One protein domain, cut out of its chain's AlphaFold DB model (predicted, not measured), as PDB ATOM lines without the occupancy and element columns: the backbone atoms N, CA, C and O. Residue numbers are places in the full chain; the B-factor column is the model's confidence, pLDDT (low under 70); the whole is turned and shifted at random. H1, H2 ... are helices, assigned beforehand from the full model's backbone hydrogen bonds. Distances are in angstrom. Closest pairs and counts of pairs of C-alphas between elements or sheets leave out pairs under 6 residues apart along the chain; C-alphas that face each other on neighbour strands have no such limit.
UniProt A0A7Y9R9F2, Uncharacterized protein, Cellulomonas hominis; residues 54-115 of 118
ATOM      1  N   HIS A  54     359.171 353.980 338.032       79.69
ATOM      2  CA  HIS A  54     360.059 353.366 337.046       79.69
ATOM      3  C   HIS A  54     360.598 354.401 336.065       79.69
ATOM      4  O   HIS A  54     361.782 354.351 335.742       79.69
ATOM      5  N   ASP A  55     359.795 355.383 335.649       76.69
ATOM      6  CA  ASP A  55     360.258 356.478 334.787       76.69
ATOM      7  C   ASP A  55     361.300 357.342 335.510       76.69
ATOM      8  O   ASP A  55     362.332 357.720 334.942       76.69
ATOM      9  N   LEU A  56     361.092 357.591 336.807       73.50
ATOM     10  CA  LEU A  56     362.088 358.247 337.652       73.50
ATOM     11  C   LEU A  56     363.370 357.411 337.739       73.50
ATOM     12  O   LEU A  56     364.464 357.947 337.547       73.50
ATOM     13  N   CYS A  57     363.255 356.115 338.025       79.12
ATOM     14  CA  CYS A  57     364.411 355.225 338.110       79.12
ATOM     15  C   CYS A  57     365.162 355.140 336.781       79.12
ATOM     16  O   CYS A  57     366.388 355.236 336.778       79.12
ATOM     17  N   ALA A  58     364.452 355.066 335.655       80.31
ATOM     18  CA  ALA A  58     365.031 355.084 334.320       80.31
ATOM     19  C   ALA A  58     365.824 356.378 334.094       80.31
ATOM     20  O   ALA A  58     367.008 356.326 333.767       80.31
ATOM     21  N   ALA A  59     365.232 357.543 334.379       75.81
ATOM     22  CA  ALA A  59     365.913 358.830 334.254       75.81
ATOM     23  C   ALA A  59     367.172 358.928 335.141       75.81
ATOM     24  O   ALA A  59     368.206 359.447 334.711       75.81
ATOM     25  N   LYS A  60     367.118 358.410 336.376       75.31
ATOM     26  CA  LYS A  60     368.267 358.381 337.302       75.31
ATOM     27  C   LYS A  60     369.366 357.425 336.833       75.31
ATOM     28  O   LYS A  60     370.541 357.794 336.866       75.31
ATOM     29  N   LEU A  61     369.011 356.240 336.343       80.38
ATOM     30  CA  LEU A  61     369.975 355.284 335.795       80.38
ATOM     31  C   LEU A  61     370.651 355.813 334.528       80.38
ATOM     32  O   LEU A  61     371.870 355.697 334.399       80.38
ATOM     33  N   LEU A  62     369.897 356.468 333.640       76.50
ATOM     34  CA  LEU A  62     370.435 357.105 332.436       76.50
ATOM     35  C   LEU A  62     371.361 358.288 332.757       76.50
ATOM     36  O   LEU A  62     372.348 358.508 332.050       76.50
ATOM     37  N   ALA A  63     371.096 359.023 333.845       77.38
ATOM     38  CA  ALA A  63     372.004 360.054 334.355       77.38
ATOM     39  C   ALA A  63     373.319 359.470 334.916       77.38
ATOM     40  O   ALA A  63     374.343 360.151 334.913       77.38
ATOM     41  N   GLY A  64     373.316 358.212 335.373       74.19
ATOM     42  CA  GLY A  64     374.524 357.402 335.577       74.19
ATOM     43  C   GLY A  64     375.393 357.733 336.798       74.19
ATOM     44  O   GLY A  64     376.515 357.231 336.892       74.19
ATOM     45  N   ARG A  65     374.916 358.546 337.749       76.56
ATOM     46  CA  ARG A  65     375.686 358.904 338.959       76.56
ATOM     47  C   ARG A  65     375.717 357.745 339.960       76.56
ATOM     48  O   ARG A  65     374.762 356.987 340.069       76.56
ATOM     49  N   ALA A  66     376.788 357.637 340.750       73.69
ATOM     50  CA  ALA A  66     376.939 356.553 341.730       73.69
ATOM     51  C   ALA A  66     375.774 356.481 342.738       73.69
ATOM     52  O   ALA A  66     375.165 355.425 342.883       73.69
ATOM     53  N   LYS A  67     375.388 357.625 343.321       68.75
ATOM     54  CA  LYS A  67     374.261 357.730 344.268       68.75
ATOM     55  C   LYS A  67     372.899 357.339 343.680       68.75
ATOM     56  O   LYS A  67     372.011 356.909 344.405       68.75
ATOM     57  N   ASP A  68     372.730 357.495 342.366       78.12
ATOM     58  CA  ASP A  68     371.470 357.186 341.688       78.12
ATOM     59  C   ASP A  68     371.248 355.661 341.641       78.12
ATOM     60  O   ASP A  68     370.116 355.199 341.760       78.12
ATOM     61  N   ARG A  69     372.329 354.871 341.555       82.69
ATOM     62  CA  ARG A  69     372.271 353.400 341.599       82.69
ATOM     63  C   ARG A  69     371.876 352.872 342.974       82.69
ATOM     64  O   ARG A  69     371.097 351.931 343.049       82.69
ATOM     65  N   GLU A  70     372.390 353.473 344.045       79.31
ATOM     66  CA  GLU A  70     372.012 353.122 345.423       79.31
ATOM     67  C   GLU A  70     370.532 353.415 345.679       79.31
ATOM     68  O   GLU A  70     369.813 352.579 346.224       79.31
ATOM     69  N   PHE A  71     370.058 354.566 345.201       74.62
ATOM     70  CA  PHE A  71     368.653 354.945 345.278       74.62
ATOM     71  C   PHE A  71     367.738 353.956 344.539       74.62
ATOM     72  O   PHE A  71     366.795 353.437 345.131       74.62
ATOM     73  N   VAL A  72     368.034 353.649 343.271       80.50
ATOM     74  CA  VAL A  72     367.228 352.705 342.471       80.50
ATOM     75  C   VAL A  72     367.277 351.299 343.072       80.50
ATOM     76  O   VAL A  72     366.255 350.630 343.176       80.50
ATOM     77  N   SER A  73     368.452 350.871 343.532       80.44
ATOM     78  CA  SER A  73     368.656 349.594 344.215       80.44
ATOM     79  C   SER A  73     367.736 349.429 345.425       80.44
ATOM     80  O   SER A  73     367.113 348.377 345.557       80.44
ATOM     81  N   ALA A  74     367.639 350.457 346.272       77.44
ATOM     82  CA  ALA A  74     366.787 350.444 347.456       77.44
ATOM     83  C   ALA A  74     365.290 350.398 347.105       77.44
ATOM     84  O   ALA A  74     364.519 349.746 347.804       77.44
ATOM     85  N   LEU A  75     364.874 351.060 346.020       75.88
ATOM     86  CA  LEU A  75     363.484 351.014 345.558       75.88
ATOM     87  C   LEU A  75     363.097 349.643 345.002       75.88
ATOM     88  O   LEU A  75     361.994 349.172 345.278       75.88
ATOM     89  N   LEU A  76     364.010 348.999 344.273       80.69
ATOM     90  CA  LEU A  76     363.820 347.629 343.809       80.69
ATOM     91  C   LEU A  76     363.778 346.644 344.999       80.69
ATOM     92  O   LEU A  76     362.909 345.784 345.053       80.69
ATOM     93  N   ASP A  77     364.664 346.801 345.996       77.69
ATOM     94  CA  ASP A  77     364.669 345.962 347.212       77.69
ATOM     95  C   ASP A  77     363.382 346.101 348.032       77.69
ATOM     96  O   ASP A  77     362.904 345.137 348.626       77.69
ATOM     97  N   ALA A  78     362.810 347.304 348.059       74.12
ATOM     98  CA  ALA A  78     361.551 347.579 348.735       74.12
ATOM     99  C   ALA A  78     360.314 347.109 347.943       74.12
ATOM    100  O   ALA A  78     359.198 347.279 348.433       74.12
ATOM    101  N   GLY A  79     360.483 346.575 346.723       72.88
ATOM    102  CA  GLY A  79     359.378 346.189 345.838       72.88
ATOM    103  C   GLY A  79     358.526 347.372 345.361       72.88
ATOM    104  O   GLY A  79     357.379 347.191 344.968       72.88
ATOM    105  N   LEU A  80     359.063 348.595 345.436       69.62
ATOM    106  CA  LEU A  80     358.384 349.822 344.996       69.62
ATOM    107  C   LEU A  80     358.584 350.096 343.503       69.62
ATOM    108  O   LEU A  80     357.901 350.944 342.931       69.62
ATOM    109  N   VAL A  81     359.559 349.416 342.905       78.88
ATOM    110  CA  VAL A  81     359.887 349.431 341.485       78.88
ATOM    111  C   VAL A  81     360.103 347.979 341.084       78.88
ATOM    112  O   VAL A  81     360.835 347.249 341.749       78.88
ATOM    113  N   ASP A  82     359.448 347.577 340.012       84.19
ATOM    114  CA  ASP A  82     359.575 346.291 339.354       84.19
ATOM    115  C   ASP A  82     360.723 346.338 338.332       84.19
ATOM    116  O   ASP A  82     360.895 347.309 337.584       84.19
ATOM    117  N   ALA A  83     361.561 345.304 338.333       88.25
ATOM    118  CA  ALA A  83     362.737 345.256 337.474       88.25
ATOM    119  C   ALA A  83     362.365 345.131 335.986       88.25
ATOM    120  O   ALA A  83     363.023 345.757 335.149       88.25
ATOM    121  N   ASP A  84     361.294 344.407 335.660       88.38
ATOM    122  CA  ASP A  84     360.861 344.147 334.288       88.38
ATOM    123  C   ASP A  84     360.244 345.404 333.680       88.38
ATOM    124  O   ASP A  84     360.584 345.813 332.565       88.38
ATOM    125  N   VAL A  85     359.404 346.099 334.453       87.50
ATOM    126  CA  VAL A  85     358.834 347.387 334.035       87.50
ATOM    127  C   VAL A  85     359.943 348.432 333.873       87.50
ATOM    128  O   VAL A  85     359.953 349.188 332.899       87.50
ATOM    129  N   LEU A  86     360.935 348.458 334.769       85.62
ATOM    130  CA  LEU A  86     362.076 349.366 334.642       85.62
ATOM    131  C   LEU A  86     362.916 349.058 333.392       85.62
ATOM    132  O   LEU A  86     363.339 349.984 332.692       85.62
ATOM    133  N   ALA A  87     363.129 347.779 333.077       88.12
ATOM    134  CA  ALA A  87     363.808 347.357 331.857       88.12
ATOM    135  C   ALA A  87     363.030 347.785 330.600       88.12
ATOM    136  O   ALA A  87     363.627 348.341 329.673       88.12
ATOM    137  N   GLU A  88     361.703 347.626 330.591       84.44
ATOM    138  CA  GLU A  88     360.822 348.094 329.513       84.44
ATOM    139  C   GLU A  88     360.938 349.617 329.311       84.44
ATOM    140  O   GLU A  88     361.079 350.094 328.178       84.44
ATOM    141  N   ARG A  89     360.940 350.402 330.397       83.44
ATOM    142  CA  ARG A  89     361.074 351.870 330.341       83.44
ATOM    143  C   ARG A  89     362.434 352.319 329.820       83.44
ATOM    144  O   ARG A  89     362.502 353.190 328.948       83.44
ATOM    145  N   LEU A  90     363.518 351.682 330.264       82.81
ATOM    146  CA  LEU A  90     364.849 351.882 329.676       82.81
ATOM    147  C   LEU A  90     364.876 351.479 328.191       82.81
ATOM    148  O   LEU A  90     365.613 352.067 327.399       82.81
ATOM    149  N   GLY A  91     364.070 350.486 327.810       76.38
ATOM    150  CA  GLY A  91     363.764 350.058 326.442       76.38
ATOM    151  C   GLY A  91     363.262 351.185 325.541       76.38
ATOM    152  O   GLY A  91     363.778 351.391 324.444       76.38
ATOM    153  N   ARG A  92     362.260 351.916 326.033       78.12
ATOM    154  CA  ARG A  92     361.496 352.922 325.278       78.12
ATOM    155  C   ARG A  92     362.047 354.344 325.365       78.12
ATOM    156  O   ARG A  92     361.653 355.194 324.573       78.12
ATOM    157  N   THR A  93     362.937 354.619 326.315       72.06
ATOM    158  CA  THR A  93     363.487 355.967 326.496       72.06
ATOM    159  C   THR A  93     364.520 356.284 325.412       72.06
ATOM    160  O   THR A  93     365.572 355.646 325.340       72.06
ATOM    161  N   VAL A  94     364.247 357.304 324.593       74.31
ATOM    162  CA  VAL A  94     365.173 357.788 323.557       74.31
ATOM    163  C   VAL A  94     366.347 358.514 324.213       74.31
ATOM    164  O   VAL A  94     366.175 359.521 324.897       74.31
ATOM    165  N   THR A  95     367.556 357.992 324.027       73.19
ATOM    166  CA  THR A  95     368.799 358.548 324.577       73.19
ATOM    167  C   THR A  95     370.005 358.016 323.794       73.19
ATOM    168  O   THR A  95     369.844 357.203 322.884       73.19
ATOM    169  N   GLU A  96     371.212 358.465 324.137       76.00
ATOM    170  CA  GLU A  96     372.454 357.932 323.568       76.00
ATOM    171  C   GLU A  96     372.547 356.411 323.819       76.00
ATOM    172  O   GLU A  96     372.378 355.988 324.972       76.00
ATOM    173  N   PRO A  97     372.845 355.586 322.793       79.88
ATOM    174  CA  PRO A  97     372.865 354.125 322.918       79.88
ATOM    175  C   PRO A  97     373.711 353.631 324.096       79.88
ATOM    176  O   PRO A  97     373.255 352.802 324.881       79.88
ATOM    177  N   GLU A  98     374.884 354.237 324.301       84.62
ATOM    178  CA  GLU A  98     375.804 353.903 325.392       84.62
ATOM    179  C   GLU A  98     375.192 354.098 326.790       84.62
ATOM    180  O   GLU A  98     375.453 353.319 327.711       84.62
ATOM    181  N   ARG A  99     374.364 355.138 326.989       82.56
ATOM    182  CA  ARG A  99     373.713 355.389 328.287       82.56
ATOM    183  C   ARG A  99     372.647 354.346 328.573       82.56
ATOM    184  O   ARG A  99     372.562 353.866 329.704       82.56
ATOM    185  N   SER A 100     371.856 354.014 327.557       79.06
ATOM    186  CA  SER A 100     370.804 353.006 327.663       79.06
ATOM    187  C   SER A 100     371.396 351.622 327.928       79.06
ATOM    188  O   SER A 100     370.981 350.938 328.862       79.06
ATOM    189  N   GLU A 101     372.441 351.250 327.187       88.56
ATOM    190  CA  GLU A 101     373.139 349.978 327.355       88.56
ATOM    191  C   GLU A 101     373.772 349.855 328.741       88.56
ATOM    192  O   GLU A 101     373.550 348.864 329.434       88.56
ATOM    193  N   ARG A 102     374.457 350.900 329.222       90.88
ATOM    194  CA  ARG A 102     375.023 350.919 330.579       90.88
ATOM    195  C   ARG A 102     373.954 350.777 331.665       90.88
ATOM    196  O   ARG A 102     374.178 350.071 332.649       90.88
ATOM    197  N   ALA A 103     372.812 351.449 331.518       86.88
ATOM    198  CA  ALA A 103     371.711 351.363 332.478       86.88
ATOM    199  C   ALA A 103     371.087 349.957 332.511       86.88
ATOM    200  O   ALA A 103     370.878 349.409 333.595       86.88
ATOM    201  N   ARG A 104     370.856 349.348 331.340       90.38
ATOM    202  CA  ARG A 104     370.332 347.977 331.220       90.38
ATOM    203  C   ARG A 104     371.322 346.937 331.740       90.38
ATOM    204  O   ARG A 104     370.930 346.059 332.499       90.38
ATOM    205  N   ALA A 105     372.604 347.071 331.401       92.69
ATOM    206  CA  ALA A 105     373.660 346.189 331.894       92.69
ATOM    207  C   ALA A 105     373.759 346.232 333.425       92.69
ATOM    208  O   ALA A 105     373.901 345.194 334.071       92.69
ATOM    209  N   TRP A 106     373.630 347.423 334.021       94.25
ATOM    210  CA  TRP A 106     373.579 347.547 335.474       94.25
ATOM    211  C   TRP A 106     372.357 346.841 336.073       94.25
ATOM    212  O   TRP A 106     372.512 346.098 337.041       94.25
ATOM    213  N   LEU A 107     371.167 347.046 335.498       91.81
ATOM    214  CA  LEU A 107     369.928 346.439 335.987       91.81
ATOM    215  C   LEU A 107     369.990 344.905 335.921       91.81
ATOM    216  O   LEU A 107     369.717 344.243 336.921       91.81
ATOM    217  N   ALA A 108     370.465 344.349 334.804       91.06
ATOM    218  CA  ALA A 108     370.673 342.911 334.641       91.06
ATOM    219  C   ALA A 108     371.673 342.349 335.671       91.06
ATOM    220  O   ALA A 108     371.429 341.316 336.294       91.06
ATOM    221  N   ALA A 109     372.779 343.060 335.922       91.62
ATOM    222  CA  ALA A 109     373.761 342.661 336.930       91.62
ATOM    223  C   ALA A 109     373.215 342.728 338.370       91.62
ATOM    224  O   ALA A 109     373.717 342.036 339.259       91.62
ATOM    225  N   VAL A 110     372.230 343.587 338.648       89.75
ATOM    226  CA  VAL A 110     371.527 343.623 339.940       89.75
ATOM    227  C   VAL A 110     370.564 342.446 340.059       89.75
ATOM    228  O   VAL A 110     370.631 341.742 341.065       89.75
ATOM    229  N   ALA A 111     369.741 342.195 339.037       86.81
ATOM    230  CA  ALA A 111     368.789 341.083 339.023       86.81
ATOM    231  C   ALA A 111     369.494 339.732 339.237       86.81
ATOM    232  O   ALA A 111     369.122 338.976 340.135       86.81
ATOM    233  N   LEU A 112     370.602 339.496 338.519       87.56
ATOM    234  CA  LEU A 112     371.413 338.282 338.651       87.56
ATOM    235  C   LEU A 112     371.943 338.083 340.080       87.56
ATOM    236  O   LEU A 112     371.874 336.985 340.626       87.56
ATOM    237  N   ARG A 113     372.463 339.146 340.712       88.00
ATOM    238  CA  ARG A 113     373.007 339.078 342.081       88.00
ATOM    239  C   ARG A 113     371.939 338.813 343.140       88.00
ATOM    240  O   ARG A 113     372.278 338.326 344.212       88.00
ATOM    241  N   ARG A 114     370.684 339.166 342.860       84.00
ATOM    242  CA  ARG A 114     369.552 339.048 343.792       84.00
ATOM    243  C   ARG A 114     368.683 337.818 343.545       84.00
ATOM    244  O   ARG A 114     367.803 337.545 344.353       84.00
ATOM    245  N   GLY A 115     368.938 337.077 342.465       82.69
ATOM    246  CA  GLY A 115     368.118 335.932 342.069       82.69
ATOM    247  C   GLY A 115     366.705 336.333 341.644       82.69
ATOM    248  O   GLY A 115     365.774 335.549 341.812       82.69
TER     249      GLY A 115
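This is residues 54 to 115 of the 118 residues of an uncharacterized protein of Cellulomonas hominis (UniProt A0A7Y9R9F2). Two helical hairpins make this domain: H3 and H4 lie side by side, and H1 crosses over both of them at a steep angle. H2 folds back beside H1, packing on it with residues 68 to 72. The printed part has 62 residues with four named helices, in the order H1, H2, H3, H4, and no named strand; its class is all helix. It is compact, with a radius of gyration of the C-alphas of 10.4 A, and rounded, spanning 28 by 21 by 19 A.

H1, residues 54 to 63, is the hub, touching three other helices. H2, residues 66 to 77, touches H1 with residues 68 to 72 alone; the closest C-alphas are those of Lys 60 and Asp 68, 5.6 A apart. This helical hairpin has a shallow tilt of 24 degrees, opposite ways. H3, residues 83 to 92, touches H1 at a steep tilt of 65 degrees, the same way, with the C-alphas of His 54 and Leu 86 closest at 5.1 A. H4, residues 97 to 114, touches H1 with residues 99 to 103 alone, at a steep tilt of 63 degrees, opposite ways; the C-alphas of Leu 61 and Ala 103 are closest, 5.4 A apart. H3 and H4 form the other helical hairpin and touch at a shallow tilt of 8 degrees, opposite ways, closest at the C-alphas of Leu 90 and Ser 100, 6.4 A apart. H2 is close to H3 but not clearly touching, with the closest C-alphas, of Leu 76 and Ala 83, 6.9 A apart. Every O i to N i+4 pair is within hydrogen-bond range in H1, H3 and H4, and 7 of 8 are in H2.

H1 begins at C-alpha 54 (360.059, 353.366, 337.046) and is 14.0 A long. H2 measures 17.1 A and H3 14.5 A. H4, the longest at 26.0 A, ends at C-alpha 114 (369.552, 339.048, 343.792).

The C-alphas of Ala 78 and Glu 96, the two farthest apart, are separated by 29.3 A. The printed part has no cut, and its three links are tight. Mean pLDDT of the printed part is 81.2; residues 67 and 80 are under 70.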